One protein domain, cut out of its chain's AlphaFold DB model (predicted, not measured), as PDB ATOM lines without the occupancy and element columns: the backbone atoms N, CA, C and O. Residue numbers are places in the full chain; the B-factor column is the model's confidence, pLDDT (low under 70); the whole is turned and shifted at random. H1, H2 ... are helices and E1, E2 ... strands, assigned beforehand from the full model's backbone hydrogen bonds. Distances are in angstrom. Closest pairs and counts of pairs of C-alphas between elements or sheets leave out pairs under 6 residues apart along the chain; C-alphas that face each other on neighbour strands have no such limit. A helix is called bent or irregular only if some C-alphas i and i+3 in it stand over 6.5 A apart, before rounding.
ATOM      1  N   THR A   2     128.696 -52.899 263.686       91.62
ATOM      2  CA  THR A   2     129.250 -51.917 262.742       91.62
ATOM      3  C   THR A   2     129.452 -52.454 261.324       91.62
ATOM      4  O   THR A   2     128.940 -51.880 260.376       91.62
ATOM      5  N   THR A   3     130.080 -53.623 261.153       91.25
ATOM      6  CA  THR A   3     130.249 -54.246 259.823       91.25
ATOM      7  C   THR A   3     128.935 -54.620 259.133       91.25
ATOM      8  O   THR A   3     128.855 -54.591 257.908       91.25
ATOM      9  N   ALA A   4     127.883 -54.952 259.889       93.12
ATOM     10  CA  ALA A   4     126.560 -55.197 259.321       93.12
ATOM     11  C   ALA A   4     125.931 -53.889 258.828       93.12
ATOM     12  O   ALA A   4     125.412 -53.861 257.717       93.12
ATOM     13  N   LEU A   5     126.048 -52.800 259.598       94.81
ATOM     14  CA  LEU A   5     125.618 -51.465 259.164       94.81
ATOM     15  C   LEU A   5     126.390 -50.995 257.928       94.81
ATOM     16  O   LEU A   5     125.776 -50.565 256.959       94.81
ATOM     17  N   ALA A   6     127.715 -51.155 257.921       95.00
ATOM     18  CA  ALA A   6     128.548 -50.846 256.764       95.00
ATOM     19  C   ALA A   6     128.159 -51.696 255.542       95.00
ATOM     20  O   ALA A   6     128.109 -51.189 254.429       95.00
ATOM     21  N   THR A   7     127.811 -52.974 255.740       94.50
ATOM     22  CA  THR A   7     127.303 -53.830 254.655       94.50
ATOM     23  C   THR A   7     125.979 -53.298 254.106       94.50
ATOM     24  O   THR A   7     125.821 -53.229 252.891       94.50
ATOM     25  N   VAL A   8     125.039 -52.902 254.971       95.00
ATOM     26  CA  VAL A   8     123.762 -52.293 254.555       95.00
ATOM     27  C   VAL A   8     124.009 -51.003 253.771       95.00
ATOM     28  O   VAL A   8     123.457 -50.847 252.684       95.00
ATOM     29  N   ALA A   9     124.875 -50.123 254.280       96.62
ATOM     30  CA  ALA A   9     125.253 -48.878 253.618       96.62
ATOM     31  C   ALA A   9     125.862 -49.132 252.231       96.62
ATOM     32  O   ALA A   9     125.409 -48.558 251.245       96.62
ATOM     33  N   GLU A  10     126.820 -50.053 252.132       95.81
ATOM     34  CA  GLU A  10     127.468 -50.419 250.871       95.81
ATOM     35  C   GLU A  10     126.472 -50.999 249.857       95.81
ATOM     36  O   GLU A  10     126.495 -50.638 248.681       95.81
ATOM     37  N   GLN A  11     125.572 -51.895 250.282       95.50
ATOM     38  CA  GLN A  11     124.573 -52.463 249.369       95.50
ATOM     39  C   GLN A  11     123.566 -51.411 248.893       95.50
ATOM     40  O   GLN A  11     123.230 -51.389 247.709       95.50
ATOM     41  N   ALA A  12     123.115 -50.520 249.780       96.94
ATOM     42  CA  ALA A  12     122.234 -49.417 249.411       96.94
ATOM     43  C   ALA A  12     122.914 -48.460 248.420       96.94
ATOM     44  O   ALA A  12     122.334 -48.127 247.386       96.94
ATOM     45  N   HIS A  13     124.169 -48.095 248.684       97.44
ATOM     46  CA  HIS A  13     124.964 -47.253 247.797       97.44
ATOM     47  C   HIS A  13     125.131 -47.886 246.408       97.44
ATOM     48  O   HIS A  13     124.859 -47.245 245.393       97.44
ATOM     49  N   ARG A  14     125.483 -49.179 246.340       96.56
ATOM     50  CA  ARG A  14     125.575 -49.929 245.071       96.56
ATOM     51  C   ARG A  14     124.250 -50.017 244.318       96.56
ATOM     52  O   ARG A  14     124.258 -50.114 243.095       96.56
ATOM     53  N   ALA A  15     123.127 -49.977 245.029       97.00
ATOM     54  CA  ALA A  15     121.794 -49.904 244.443       97.00
ATOM     55  C   ALA A  15     121.402 -48.481 243.986       97.00
ATOM     56  O   ALA A  15     120.270 -48.273 243.555       97.00
ATOM     57  N   GLY A  16     122.313 -47.504 244.076       97.38
ATOM     58  CA  GLY A  16     122.088 -46.116 243.666       97.38
ATOM     59  C   GLY A  16     121.280 -45.289 244.667       97.38
ATOM     60  O   GLY A  16     120.741 -44.249 244.298       97.38
ATOM     61  N   ARG A  17     121.158 -45.748 245.918       98.06
ATOM     62  CA  ARG A  17     120.417 -45.048 246.974       98.06
ATOM     63  C   ARG A  17     121.310 -44.031 247.676       98.06
ATOM     64  O   ARG A  17     122.486 -44.302 247.917       98.06
ATOM     65  N   THR A  18     120.735 -42.898 248.075       98.31
ATOM     66  CA  THR A  18     121.407 -41.964 248.985       98.31
ATOM     67  C   THR A  18     121.486 -42.585 250.376       98.31
ATOM     68  O   THR A  18     120.475 -43.052 250.910       98.31
ATOM     69  N   VAL A  19     122.684 -42.592 250.964       98.62
ATOM     70  CA  VAL A  19     122.951 -43.196 252.274       98.62
ATOM     71  C   VAL A  19     123.498 -42.148 253.236       98.62
ATOM     72  O   VAL A  19     124.396 -41.387 252.884       98.62
ATOM     73  N   CYS A  20     122.989 -42.160 254.463       98.56
ATOM     74  CA  CYS A  20     123.476 -41.389 255.595       98.56
ATOM     75  C   CYS A  20     123.948 -42.336 256.702       98.56
ATOM     76  O   CYS A  20     123.208 -43.228 257.121       98.56
ATOM     77  N   ALA A  21     125.152 -42.112 257.214       98.31
ATOM     78  CA  ALA A  21     125.661 -42.733 258.425       98.31
ATOM     79  C   ALA A  21     125.646 -41.704 259.559       98.31
ATOM     80  O   ALA A  21     126.304 -40.669 259.467       98.31
ATOM     81  N   VAL A  22     124.891 -41.985 260.619       98.06
ATOM     82  CA  VAL A  22     124.898 -41.173 261.841       98.06
ATOM     83  C   VAL A  22     125.965 -41.733 262.770       98.06
ATOM     84  O   VAL A  22     125.803 -42.829 263.315       98.06
ATOM     85  N   THR A  23     127.095 -41.034 262.843       96.50
ATOM     86  CA  THR A  23     128.324 -41.502 263.490       96.50
ATOM     87  C   THR A  23     129.323 -40.364 263.682       96.50
ATOM     88  O   THR A  23     129.407 -39.450 262.856       96.50
ATOM     89  N   ASP A  24     130.108 -40.430 264.755       93.44
ATOM     90  CA  ASP A  24     131.155 -39.449 265.048       93.44
ATOM     91  C   ASP A  24     132.529 -39.885 264.489       93.44
ATOM     92  O   ASP A  24     132.787 -41.081 264.358       93.44
ATOM     93  N   PRO A  25     133.467 -38.956 264.199       91.38
ATOM     94  CA  PRO A  25     134.759 -39.273 263.568       91.38
ATOM     95  C   PRO A  25     135.640 -40.307 264.280       91.38
ATOM     96  O   PRO A  25     136.567 -40.838 263.676       91.38
ATOM     97  N   THR A  26     135.400 -40.556 265.567       89.44
ATOM     98  CA  THR A  26     136.150 -41.520 266.383       89.44
ATOM     99  C   THR A  26     135.570 -42.935 266.350       89.44
ATOM    100  O   THR A  26     136.132 -43.826 266.980       89.44
ATOM    101  N   GLU A  27     134.425 -43.140 265.701       90.50
ATOM    102  CA  GLU A  27     133.718 -44.420 265.668       90.50
ATOM    103  C   GLU A  27     134.062 -45.216 264.398       90.50
ATOM    104  O   GLU A  27     134.171 -44.664 263.306       90.50
ATOM    105  N   ASP A  28     134.148 -46.544 264.513       92.69
ATOM    106  CA  ASP A  28     134.477 -47.440 263.392       92.69
ATOM    107  C   ASP A  28     133.523 -47.275 262.187       92.69
ATOM    108  O   ASP A  28     133.926 -47.438 261.032       92.69
ATOM    109  N   LEU A  29     132.244 -46.948 262.434       94.00
ATOM    110  CA  LEU A  29     131.258 -46.742 261.368       94.00
ATOM    111  C   LEU A  29     131.653 -45.564 260.462       94.00
ATOM    112  O   LEU A  29     131.419 -45.632 259.253       94.00
ATOM    113  N   TYR A  30     132.282 -44.522 261.013       94.88
ATOM    114  CA  TYR A  30     132.731 -43.347 260.269       94.88
ATOM    115  C   TYR A  30     133.780 -43.695 259.208       94.88
ATOM    116  O   TYR A  30     133.731 -43.175 258.089       94.88
ATOM    117  N   GLU A  31     134.719 -44.582 259.537       94.12
ATOM    118  CA  GLU A  31     135.731 -45.060 258.593       94.12
ATOM    119  C   GLU A  31     135.134 -46.048 257.589       94.12
ATOM    120  O   GLU A  31     135.339 -45.913 256.383       94.12
ATOM    121  N   LEU A  32     134.343 -47.012 258.068       93.94
ATOM    122  CA  LEU A  32     133.782 -48.083 257.238       93.94
ATOM    123  C   LEU A  32     132.761 -47.602 256.202       93.94
ATOM    124  O   LEU A  32     132.492 -48.323 255.243       93.94
ATOM    125  N   THR A  33     132.182 -46.418 256.398       95.50
ATOM    126  CA  THR A  33     131.211 -45.807 255.473       95.50
ATOM    127  C   THR A  33     131.813 -44.686 254.622       95.50
ATOM    128  O   THR A  33     131.102 -44.009 253.872       95.50
ATOM    129  N   ALA A  34     133.133 -44.482 254.700       94.25
ATOM    130  CA  ALA A  34     133.822 -43.505 253.872       94.25
ATOM    131  C   ALA A  34     133.641 -43.835 252.379       94.25
ATOM    132  O   ALA A  34     134.006 -44.910 251.909       94.25
ATOM    133  N   GLY A  35     133.078 -42.885 251.628       93.19
ATOM    134  CA  GLY A  35     132.807 -43.039 250.196       93.19
ATOM    135  C   GLY A  35     131.489 -43.740 249.855       93.19
ATOM    136  O   GLY A  35     131.120 -43.748 248.687       93.19
ATOM    137  N   THR A  36     130.761 -44.269 250.844       95.12
ATOM    138  CA  THR A  36     129.483 -44.974 250.631       95.12
ATOM    139  C   THR A  36     128.296 -44.225 251.228       95.12
ATOM    140  O   THR A  36     127.164 -44.440 250.803       95.12
ATOM    141  N   ALA A  37     128.537 -43.366 252.224       97.38
ATOM    142  CA  ALA A  37     127.510 -42.586 252.902       97.38
ATOM    143  C   ALA A  37     127.982 -41.161 253.222       97.38
ATOM    144  O   ALA A  37     129.166 -40.912 253.470       97.38
ATOM    145  N   GLU A  38     127.029 -40.236 253.277       98.06
ATOM    146  CA  GLU A  38     127.209 -38.962 253.965       98.06
ATOM    147  C   GLU A  38     127.257 -39.215 255.475       98.06
ATOM    148  O   GLU A  38     126.456 -39.986 256.000       98.06
ATOM    149  N   ARG A  39     128.229 -38.625 256.176       97.81
ATOM    150  CA  ARG A  39     128.483 -38.902 257.597       97.81
ATOM    151  C   ARG A  39     128.095 -37.691 258.425       97.81
ATOM    152  O   ARG A  39     128.686 -36.628 258.249       97.81
ATOM    153  N   ILE A  40     127.130 -37.878 259.316       98.06
ATOM    154  CA  ILE A  40     126.561 -36.835 260.167       98.06
ATOM    155  C   ILE A  40     126.796 -37.227 261.624       98.06
ATOM    156  O   ILE A  40     126.473 -38.342 262.028       98.06
ATOM    157  N   GLY A  41     127.371 -36.319 262.410       97.06
ATOM    158  CA  GLY A  41     127.614 -36.564 263.832       97.06
ATOM    159  C   GLY A  41     126.316 -36.587 264.636       97.06
ATOM    160  O   GLY A  41     125.328 -35.952 264.264       97.06
ATOM    161  N   TRP A  42     126.327 -37.245 265.794       96.44
ATOM    162  CA  TRP A  42     125.145 -37.315 266.665       96.44
ATOM    163  C   TRP A  42     124.701 -35.941 267.194       96.44
ATOM    164  O   TRP A  42     123.575 -35.785 267.656       96.44
ATOM    165  N   GLY A  43     125.556 -34.921 267.146       97.06
ATOM    166  CA  GLY A  43     125.189 -33.550 267.512       97.06
ATOM    167  C   GLY A  43     124.448 -32.767 266.423       97.06
ATOM    168  O   GLY A  43     123.906 -31.705 266.727       97.06
ATOM    169  N   ASP A  44     124.418 -33.253 265.181       97.75
ATOM    170  CA  ASP A  44     124.036 -32.463 264.007       97.75
ATOM    171  C   ASP A  44     122.689 -32.906 263.413       97.75
ATOM    172  O   ASP A  44     122.575 -33.515 262.346       97.75
ATOM    173  N   ALA A  45     121.622 -32.608 264.154       98.12
ATOM    174  CA  ALA A  45     120.260 -32.905 263.721       98.12
ATOM    175  C   ALA A  45     119.825 -32.084 262.499       98.12
ATOM    176  O   ALA A  45     118.993 -32.552 261.723       98.12
ATOM    177  N   GLU A  46     120.354 -30.869 262.338       98.50
ATOM    178  CA  GLU A  46     119.975 -29.965 261.253       98.50
ATOM    179  C   GLU A  46     120.402 -30.539 259.902       98.50
ATOM    180  O   GLU A  46     119.541 -30.734 259.041       98.50
ATOM    181  N   SER A  47     121.663 -30.959 259.768       98.31
ATOM    182  CA  SER A  47     122.147 -31.619 258.551       98.31
ATOM    183  C   SER A  47     121.358 -32.895 258.234       98.31
ATOM    184  O   SER A  47     121.008 -33.144 257.079       98.31
ATOM    185  N   LEU A  48     120.986 -33.691 259.250       98.50
ATOM    186  CA  LEU A  48     120.179 -34.902 259.036       98.50
ATOM    187  C   LEU A  48     118.776 -34.569 258.503       98.50
ATOM    188  O   LEU A  48     118.257 -35.267 257.625       98.50
ATOM    189  N   ILE A  49     118.157 -33.499 259.010       98.50
ATOM    190  CA  ILE A  49     116.855 -33.012 258.536       98.50
ATOM    191  C   ILE A  49     116.964 -32.511 257.094       98.50
ATOM    192  O   ILE A  49     116.102 -32.833 256.270       98.50
ATOM    193  N   GLU A  50     117.989 -31.722 256.783       98.50
ATOM    194  CA  GLU A  50     118.214 -31.184 255.441       98.50
ATOM    195  C   GLU A  50     118.418 -32.303 254.421       98.50
ATOM    196  O   GLU A  50     117.705 -32.352 253.411       98.50
ATOM    197  N   LEU A  51     119.284 -33.268 254.732       98.38
ATOM    198  CA  LEU A  51     119.540 -34.416 253.869       98.38
ATOM    199  C   LEU A  51     118.269 -35.249 253.645       98.38
ATOM    200  O   LEU A  51     117.955 -35.627 252.515       98.38
ATOM    201  N   ARG A  52     117.472 -35.475 254.697       97.88
ATOM    202  CA  ARG A  52     116.197 -36.202 254.593       97.88
ATOM    203  C   ARG A  52     115.127 -35.457 253.786       97.88
ATOM    204  O   ARG A  52     114.243 -36.092 253.202       97.88
ATOM    205  N   ARG A  53     115.149 -34.124 253.774       97.75
ATOM    206  CA  ARG A  53     114.251 -33.314 252.933       97.75
ATOM    207  C   ARG A  53     114.656 -33.380 251.467       97.75
ATOM    208  O   ARG A  53     113.777 -33.479 250.615       97.75
ATOM    209  N   ALA A  54     115.958 -33.348 251.189       98.25
ATOM    210  CA  ALA A  54     116.491 -33.491 249.838       98.25
ATOM    211  C   ALA A  54     116.264 -34.904 249.271       98.25
ATOM    212  O   ALA A  54     115.981 -35.051 248.083       98.25
ATOM    213  N   HIS A  55     116.323 -35.928 250.129       97.88
ATOM    214  CA  HIS A  55     116.173 -37.334 249.754       97.88
ATOM    215  C   HIS A  55     115.114 -38.026 250.621       97.88
ATOM    216  O   HIS A  55     115.438 -38.586 251.671       97.88
ATOM    217  N   PRO A  56     113.827 -38.008 250.225       96.75
ATOM    218  CA  PRO A  56     112.787 -38.632 251.031       96.75
ATOM    219  C   PRO A  56     112.949 -40.142 251.245       96.75
ATOM    220  O   PRO A  56     112.549 -40.665 252.285       96.75
ATOM    221  N   ASP A  57     113.594 -40.818 250.301       97.38
ATOM    222  CA  ASP A  57     113.913 -42.243 250.313       97.38
ATOM    223  C   ASP A  57     115.294 -42.546 250.935       97.38
ATOM    224  O   ASP A  57     115.882 -43.601 250.679       97.38
ATOM    225  N   LEU A  58     115.831 -41.639 251.760       98.44
ATOM    226  CA  LEU A  58     117.135 -41.788 252.412       98.44
ATOM    227  C   LEU A  58     117.275 -43.140 253.131       98.44
ATOM    228  O   LEU A  58     116.374 -43.582 253.855       98.44
ATOM    229  N   VAL A  59     118.434 -43.775 252.957       98.44
ATOM    230  CA  VAL A  59     118.857 -44.927 253.758       98.44
ATOM    231  C   VAL A  59     119.720 -44.430 254.909       98.44
ATOM    232  O   VAL A  59     120.763 -43.831 254.679       98.44
ATOM    233  N   VAL A  60     119.308 -44.686 256.146       98.38
ATOM    234  CA  VAL A  60     120.013 -44.243 257.352       98.38
ATOM    235  C   VAL A  60     120.570 -45.441 258.110       98.38
ATOM    236  O   VAL A  60     119.843 -46.389 258.409       98.38
ATOM    237  N   VAL A  61     121.853 -45.387 258.462       97.88
ATOM    238  CA  VAL A  61     122.497 -46.332 259.382       97.88
ATOM    239  C   VAL A  61     123.031 -45.587 260.602       97.88
ATOM    240  O   VAL A  61     123.648 -44.537 260.457       97.88
ATOM    241  N   ALA A  62     122.798 -46.112 261.805       96.50
ATOM    242  CA  ALA A  62     123.306 -45.522 263.045       96.50
ATOM    243  C   ALA A  62     123.806 -46.618 263.995       96.50
ATOM    244  O   ALA A  62     123.080 -47.579 264.268       96.50
ATOM    245  N   ASP A  63     125.041 -46.497 264.480       92.44
ATOM    246  CA  ASP A  63     125.632 -47.450 265.432       92.44
ATOM    247  C   ASP A  63     125.548 -46.935 266.868       92.44
ATOM    248  O   ASP A  63     125.281 -45.761 267.103       92.44
ATOM    249  N   ASP A  64     125.768 -47.820 267.838       89.31
ATOM    250  CA  ASP A  64     125.904 -47.465 269.254       89.31
ATOM    251  C   ASP A  64     124.774 -46.578 269.809       89.31
ATOM    252  O   ASP A  64     124.953 -45.806 270.751       89.31
ATOM    253  N   VAL A  65     123.553 -46.753 269.303       90.00
ATOM    254  CA  VAL A  65     122.427 -45.848 269.590       90.00
ATOM    255  C   VAL A  65     122.067 -45.794 271.081       90.00
ATOM    256  O   VAL A  65     121.582 -44.785 271.585       90.00
ATOM    257  N   GLY A  66     122.373 -46.858 271.831       87.50
ATOM    258  CA  GLY A  66     122.224 -46.891 273.289       87.50
ATOM    259  C   GLY A  66     123.132 -45.913 274.052       87.50
ATOM    260  O   GLY A  66     122.835 -45.606 275.204       87.50
ATOM    261  N   ARG A  67     124.214 -45.419 273.437       89.00
ATOM    262  CA  ARG A  67     125.127 -44.409 274.003       89.00
ATOM    263  C   ARG A  67     124.692 -42.977 273.696       89.00
ATOM    264  O   ARG A  67     125.091 -42.064 274.408       89.00
ATOM    265  N   HIS A  68     123.836 -42.803 272.692       90.81
ATOM    266  CA  HIS A  68     123.446 -41.504 272.141       90.81
ATOM    267  C   HIS A  68     121.961 -41.194 272.360       90.81
ATOM    268  O   HIS A  68     121.350 -40.455 271.604       90.81
ATOM    269  N   LEU A  69     121.341 -41.756 273.398       87.25
ATOM    270  CA  LEU A  69     119.886 -41.662 273.604       87.25
ATOM    271  C   LEU A  69     119.362 -40.233 273.815       87.25
ATOM    272  O   LEU A  69     118.190 -39.983 273.548       87.25
ATOM    273  N   ASP A  70     120.218 -39.320 274.272       90.06
ATOM    274  CA  ASP A  70     119.877 -37.913 274.517       90.06
ATOM    275  C   ASP A  70     120.391 -36.983 273.396       90.06
ATOM    276  O   ASP A  70     120.391 -35.760 273.539       90.06
ATOM    277  N   SER A  71     120.849 -37.554 272.276       94.25
ATOM    278  CA  SER A  71     121.342 -36.793 271.128       94.25
ATOM    279  C   SER A  71     120.210 -36.027 270.416       94.25
ATOM    280  O   SER A  71     119.102 -36.555 270.257       94.25
ATOM    281  N   PRO A  72     120.503 -34.829 269.869       96.62
ATOM    282  CA  PRO A  72     119.603 -34.103 268.972       96.62
ATOM    283  C   PRO A  72     119.098 -34.907 267.764       96.62
ATOM    284  O   PRO A  72     118.001 -34.641 267.274       96.62
ATOM    285  N   CYS A  73     119.861 -35.886 267.267       96.75
ATOM    286  CA  CYS A  73     119.464 -36.717 266.130       96.75
ATOM    287  C   CYS A  73     118.374 -37.737 266.491       96.75
ATOM    288  O   CYS A  73     117.665 -38.192 265.595       96.75
ATOM    289  N   VAL A  74     118.191 -38.100 267.767       95.25
ATOM    290  CA  VAL A  74     117.251 -39.166 268.165       95.25
ATOM    291  C   VAL A  74     115.806 -38.881 267.732       95.25
ATOM    292  O   VAL A  74     115.236 -39.744 267.060       95.25
ATOM    293  N   PRO A  75     115.210 -37.701 268.004       95.31
ATOM    294  CA  PRO A  75     113.860 -37.389 267.525       95.31
ATOM    295  C   PRO A  75     113.738 -37.407 265.994       95.31
ATOM    296  O   PRO A  75     112.701 -37.786 265.452       95.31
ATOM    297  N   VAL A  76     114.803 -37.026 265.280       97.12
ATOM    298  CA  VAL A  76     114.831 -37.043 263.809       97.12
ATOM    299  C   VAL A  76     114.846 -38.481 263.290       97.12
ATOM    300  O   VAL A  76     114.100 -38.810 262.371       97.12
ATOM    301  N   LEU A  77     115.636 -39.362 263.905       96.62
ATOM    302  CA  LEU A  77     115.679 -40.784 263.561       96.62
ATOM    303  C   LEU A  77     114.344 -41.485 263.839       96.62
ATOM    304  O   LEU A  77     113.916 -42.312 263.036       96.62
ATOM    305  N   GLU A  78     113.666 -41.139 264.936       95.25
ATOM    306  CA  GLU A  78     112.305 -41.614 265.220       95.25
ATOM    307  C   GLU A  78     111.322 -41.185 264.127       95.25
ATOM    308  O   GLU A  78     110.579 -42.017 263.606       95.25
ATOM    309  N   GLN A  79     111.360 -39.912 263.725       95.31
ATOM    310  CA  GLN A  79     110.508 -39.412 262.651       95.31
ATOM    311  C   GLN A  79     110.818 -40.085 261.309       95.31
ATOM    312  O   GLN A  79     109.899 -40.422 260.567       95.31
ATOM    313  N   ILE A  80     112.095 -40.303 260.986       96.38
ATOM    314  CA  ILE A  80     112.493 -41.038 259.781       96.38
ATOM    315  C   ILE A  80     111.912 -42.452 259.825       96.38
ATOM    316  O   ILE A  80     111.295 -42.862 258.842       96.38
ATOM    317  N   ALA A  81     112.039 -43.160 260.952       94.69
ATOM    318  CA  ALA A  81     111.501 -44.509 261.131       94.69
ATOM    319  C   ALA A  81     109.983 -44.590 260.908       94.69
ATOM    320  O   ALA A  81     109.513 -45.557 260.317       94.69
ATOM    321  N   ASP A  82     109.221 -43.571 261.305       93.31
ATOM    322  CA  ASP A  82     107.772 -43.529 261.063       93.31
ATOM    323  C   ASP A  82     107.408 -43.250 259.588       93.31
ATOM    324  O   ASP A  82     106.272 -43.482 259.171       93.31
ATOM    325  N   LEU A  83     108.353 -42.754 258.782       94.19
ATOM    326  CA  LEU A  83     108.127 -42.351 257.392       94.19
ATOM    327  C   LEU A  83     108.742 -43.295 256.350       94.19
ATOM    328  O   LEU A  83     108.377 -43.191 255.177       94.19
ATOM    329  N   VAL A  84     109.657 -44.195 256.735       92.88
ATOM    330  CA  VAL A  84     110.420 -45.011 255.771       92.88
ATOM    331  C   VAL A  84     109.536 -45.868 254.867       92.88
ATOM    332  O   VAL A  84     109.807 -45.932 253.672       92.88
ATOM    333  N   GLU A  85     108.453 -46.462 255.381       90.44
ATOM    334  CA  GLU A  85     107.546 -47.285 254.565       90.44
ATOM    335  C   GLU A  85     106.823 -46.455 253.498       90.44
ATOM    336  O   GLU A  85     106.695 -46.882 252.353       90.44
ATOM    337  N   ARG A  86     106.376 -45.246 253.865       94.06
ATOM    338  CA  ARG A  86     105.663 -44.337 252.959       94.06
ATOM    339  C   ARG A  86     106.582 -43.794 251.870       94.06
ATOM    340  O   ARG A  86     106.183 -43.726 250.712       94.06
ATOM    341  N   ASP A  87     107.788 -43.393 252.259       95.31
ATOM    342  CA  ASP A  87     108.716 -42.680 251.376       95.31
ATOM    343  C   ASP A  87     109.709 -43.630 250.686       95.31
ATOM    344  O   ASP A  87     110.569 -43.197 249.923       95.31
ATOM    345  N   GLY A  88     109.581 -44.939 250.929       94.00
ATOM    346  CA  GLY A  88     110.422 -45.974 250.341       94.00
ATOM    347  C   GLY A  88     111.866 -45.950 250.836       94.00
ATOM    348  O   GLY A  88     112.728 -46.448 250.118       94.00
ATOM    349  N   GLY A  89     112.134 -45.355 252.005       95.06
ATOM    350  CA  GLY A  89     113.445 -45.268 252.658       95.06
ATOM    351  C   GLY A  89     113.812 -46.515 253.472       95.06
ATOM    352  O   GLY A  89     113.113 -47.526 253.449       95.06
ATOM    353  N   LEU A  90     114.911 -46.440 254.223       95.75
ATOM    354  CA  LEU A  90     115.327 -47.487 255.165       95.75
ATOM    355  C   LEU A  90     116.029 -46.848 256.361       95.75
ATOM    356  O   LEU A  90     116.819 -45.928 256.195       95.75
ATOM    357  N   ILE A  91     115.796 -47.367 257.563       96.62
ATOM    358  CA  ILE A  91     116.586 -47.025 258.745       96.62
ATOM    359  C   ILE A  91     117.046 -48.307 259.427       96.62
ATOM    360  O   ILE A  91     116.258 -49.220 259.665       96.62
ATOM    361  N   THR A  92     118.338 -48.390 259.728       95.69
ATOM    362  CA  THR A  92     118.928 -49.496 260.483       95.69
ATOM    363  C   THR A  92     119.715 -48.932 261.650       95.69
ATOM    364  O   THR A  92     120.616 -48.116 261.469       95.69
ATOM    365  N   VAL A  93     119.393 -49.395 262.853       94.56
ATOM    366  CA  VAL A  93     120.100 -49.009 264.073       94.56
ATOM    367  C   VAL A  93     120.761 -50.216 264.710       94.56
ATOM    368  O   VAL A  93     120.219 -51.323 264.663       94.56
ATOM    369  N   ALA A  94     121.921 -50.011 265.321       93.06
ATOM    370  CA  ALA A  94     122.602 -51.040 266.086       93.06
ATOM    371  C   ALA A  94     122.927 -50.573 267.506       93.06
ATOM    372  O   ALA A  94     123.080 -49.394 267.804       93.06
ATOM    373  N   GLY A  95     123.011 -51.538 268.412       90.44
ATOM    374  CA  GLY A  95     123.365 -51.292 269.799       90.44
ATOM    375  C   GLY A  95     123.324 -52.577 270.605       90.44
ATOM    376  O   GLY A  95     123.196 -53.682 270.066       90.44
ATOM    377  N   GLU A  96     123.483 -52.444 271.912       88.00
ATOM    378  CA  GLU A  96     123.266 -53.542 272.847       88.00
ATOM    379  C   GLU A  96     121.784 -53.693 273.148       88.00
ATOM    380  O   GLU A  96     121.105 -52.721 273.471       88.00
ATOM    381  N   SER A  97     121.292 -54.926 273.086       82.69
ATOM    382  CA  SER A  97     119.878 -55.242 273.288       82.69
ATOM    383  C   SER A  97     119.378 -54.831 274.667       82.69
ATOM    384  O   SER A  97     118.235 -54.416 274.792       82.69
ATOM    385  N   ALA A  98     120.242 -54.855 275.688       79.38
ATOM    386  CA  ALA A  98     119.923 -54.288 276.995       79.38
ATOM    387  C   ALA A  98     119.699 -52.767 276.912       79.38
ATOM    388  O   ALA A  98     118.707 -52.268 277.424       79.38
ATOM    389  N   GLY A  99     120.566 -52.027 276.216       77.56
ATOM    390  CA  GLY A  99     120.414 -50.578 276.044       77.56
ATOM    391  C   GLY A  99     119.189 -50.193 275.209       77.56
ATOM    392  O   GLY A  99     118.496 -49.233 275.539       77.56
ATOM    393  N   ILE A 100     118.892 -50.966 274.161       77.94
ATOM    394  CA  ILE A 100     117.754 -50.726 273.263       77.94
ATOM    395  C   ILE A 100     116.427 -51.169 273.900       77.94
ATOM    396  O   ILE A 100     115.443 -50.435 273.853       77.94
ATOM    397  N   GLY A 101     116.390 -52.356 274.505       71.12
ATOM    398  CA  GLY A 101     115.168 -52.990 275.007       71.12
ATOM    399  C   GLY A 101     114.647 -52.437 276.335       71.12
ATOM    400  O   GLY A 101     113.497 -52.690 276.684       71.12
ATOM    401  N   LEU A 102     115.447 -51.663 277.075       67.50
ATOM    402  CA  LEU A 102     115.023 -51.067 278.349       67.50
ATOM    403  C   LEU A 102     114.021 -49.913 278.192       67.50
ATOM    404  O   LEU A 102     113.390 -49.526 279.176       67.50
ATOM    405  N   ARG A 103     113.866 -49.343 276.991       72.06
ATOM    406  CA  ARG A 103     112.983 -48.193 276.772       72.06
ATOM    407  C   ARG A 103     111.799 -48.556 275.882       72.06
ATOM    408  O   ARG A 103     111.947 -49.065 274.780       72.06
ATOM    409  N   THR A 104     110.600 -48.217 276.353       64.75
ATOM    410  CA  THR A 104     109.341 -48.368 275.598       64.75
ATOM    411  C   THR A 104     109.132 -47.272 274.549       64.75
ATOM    412  O   THR A 104     108.169 -47.326 273.784       64.75
ATOM    413  N   ARG A 105     110.012 -46.264 274.532       70.12
ATOM    414  CA  ARG A 105     110.077 -45.140 273.588       70.12
ATOM    415  C   ARG A 105     111.542 -44.902 273.219       70.12
ATOM    416  O   ARG A 105     112.420 -45.271 273.996       70.12
ATOM    417  N   GLY A 106     111.819 -44.290 272.075       82.06
ATOM    418  CA  GLY A 106     113.176 -44.183 271.544       82.06
ATOM    419  C   GLY A 106     113.256 -44.715 270.117       82.06
ATOM    420  O   GLY A 106     112.478 -45.590 269.722       82.06
ATOM    421  N   VAL A 107     114.277 -44.281 269.385       84.88
ATOM    422  CA  VAL A 107     114.600 -44.754 268.032       84.88
ATOM    423  C   VAL A 107     114.641 -46.285 267.916       84.88
ATOM    424  O   VAL A 107     114.117 -46.833 266.955       84.88
ATOM    425  N   GLY A 108     115.149 -47.005 268.922       83.81
ATOM    426  CA  GLY A 108     115.124 -48.472 268.925       83.81
ATOM    427  C   GLY A 108     113.704 -49.052 268.874       83.81
ATOM    428  O   GLY A 108     113.423 -49.944 268.078       83.81
ATOM    429  N   SER A 109     112.783 -48.492 269.666       82.12
ATOM    430  CA  SER A 109     111.365 -48.879 269.652       82.12
ATOM    431  C   SER A 109     110.655 -48.472 268.354       82.12
ATOM    432  O   SER A 109     109.752 -49.179 267.909       82.12
ATOM    433  N   ALA A 110     111.071 -47.359 267.738       85.31
ATOM    434  CA  ALA A 110     110.526 -46.898 266.466       85.31
ATOM    435  C   ALA A 110     110.932 -47.833 265.319       85.31
ATOM    436  O   ALA A 110     110.072 -48.312 264.584       85.31
ATOM    437  N   VAL A 111     112.217 -48.193 265.234       86.69
ATOM    438  CA  VAL A 111     112.743 -49.108 264.206       86.69
ATOM    439  C   VAL A 111     112.218 -50.537 264.383       86.69
ATOM    440  O   VAL A 111     111.921 -51.207 263.395       86.69
ATOM    441  N   ALA A 112     112.009 -50.999 265.622       83.31
ATOM    442  CA  ALA A 112     111.467 -52.334 265.894       83.31
ATOM    443  C   ALA A 112     110.078 -52.585 265.261       83.31
ATOM    444  O   ALA A 112     109.703 -53.739 265.030       83.31
ATOM    445  N   ARG A 113     109.319 -51.530 264.918       80.56
ATOM    446  CA  ARG A 113     108.023 -51.648 264.220       80.56
ATOM    447  C   ARG A 113     108.144 -52.278 262.833       80.56
ATOM    448  O   ARG A 113     107.203 -52.948 262.416       80.56
ATOM    449  N   GLY A 114     109.299 -52.141 262.178       82.00
ATOM    450  CA  GLY A 114     109.573 -52.718 260.858       82.00
ATOM    451  C   GLY A 114     109.756 -54.243 260.847       82.00
ATOM    452  O   GLY A 114     109.978 -54.819 259.786       82.00
ATOM    453  N   ARG A 115     109.690 -54.913 262.013       84.12
ATOM    454  CA  ARG A 115     109.725 -56.387 262.179       84.12
ATOM    455  C   ARG A 115     110.896 -57.110 261.499       84.12
ATOM    456  O   ARG A 115     110.836 -58.322 261.303       84.12
TER     457      ARG A 115
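This is residues 2 to 115 of the 168 residues of an uncharacterized protein of Intrasporangiaceae bacterium (UniProt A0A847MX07). A small four-stranded parallel sheet makes the core, between helices on both of its faces: three layers, with H3, H4 and H6 on one face and H1 on the other, where H2 also lies. H5 sticks to one corner of this body, off the sheet. The printed part has 114 residues, in the order H1 E1 H2 E2 H3 E3 H4 E4 H5 H6, and is mixed, helices and strands. The sheet order is E2 E1 E3 E4. The whole is compact and rounded, with a radius of gyration of the C-alphas of 12.6 A and spans of 35 by 32 by 26 A.

Inner strands E1, residues 19 to 22, and E3, residues 59 to 62, are parallel at 20 degrees, with N 20 and O 59 2.8 A apart, within hydrogen-bond range. Edge strand E2, residues 38 to 40, is parallel to E1, with N 21 to O 38 at 2.8 A. Edge strand E4, residues 90 to 93, is parallel to E3, with N 60 to O 90 at 2.8 A. H1, residues 2 to 14, is on the sheet at a height of 8.8 A and runs along the strands, at 15 degrees to E3 on the local plane; the C-alphas of Leu 5 and Val 61 are their closest, 6.0 A apart. H2, residues 28 to 32, is on the same face, over E1, and touches residues 2 to 6 of H1, closest at C-alphas 2 and 29, 5.7 A. On the opposite face H3, residues 45 to 54, lies over E1 at a height of 10.1 A. H4, residues 73 to 87, lies over E3 and E4 at 8.9 A; it is irregular, C-alphas 82 and 85 being 7.5 A apart. H4 touches H3 with residues 73 to 76 alone, closest at C-alphas 45 and 73, 4.6 A. H6, residues 107 to 114, touches H4 at a shallow tilt of 14 degrees, the same way, closest at C-alphas 78 and 107, 4.8 A. H5, residues 97 to 101, is not on the sheet and touches H6 only at the corner, closest at C-alphas 100 and 108, 5.6 A. E1, H2, E2 and E3, H4, E4 are strand-helix-strand units, two parallel neighbour strands joined through a helix, with right-handed crossovers; E2, H3, E3 is a split one, with E1 between its strands, also right-handed. In H1, H2, H3 and H5 every O i to N i+4 pair is within hydrogen-bond range; in H4 9 of 11 are, in H6 2 of 4.

H1 begins at C-alpha 2 (129.250, -51.917, 262.742) and is 18.2 A long. H4, the longest helix by residues, is 19.2 A, H3 14.4 A and H6 11.8 A; E3 is 10.3 A. H6 ends at C-alpha 114 (109.573, -52.718, 260.858).

The C-alphas farthest apart, those of Gly 16 and Leu 102, are 35.7 A apart. The printed part has no cut and no long link; the link from E3 to H4, 10 residues, is short and the others are tight. The mean pLDDT of the printed part is 92.5, with residues 102 and 104 under 70.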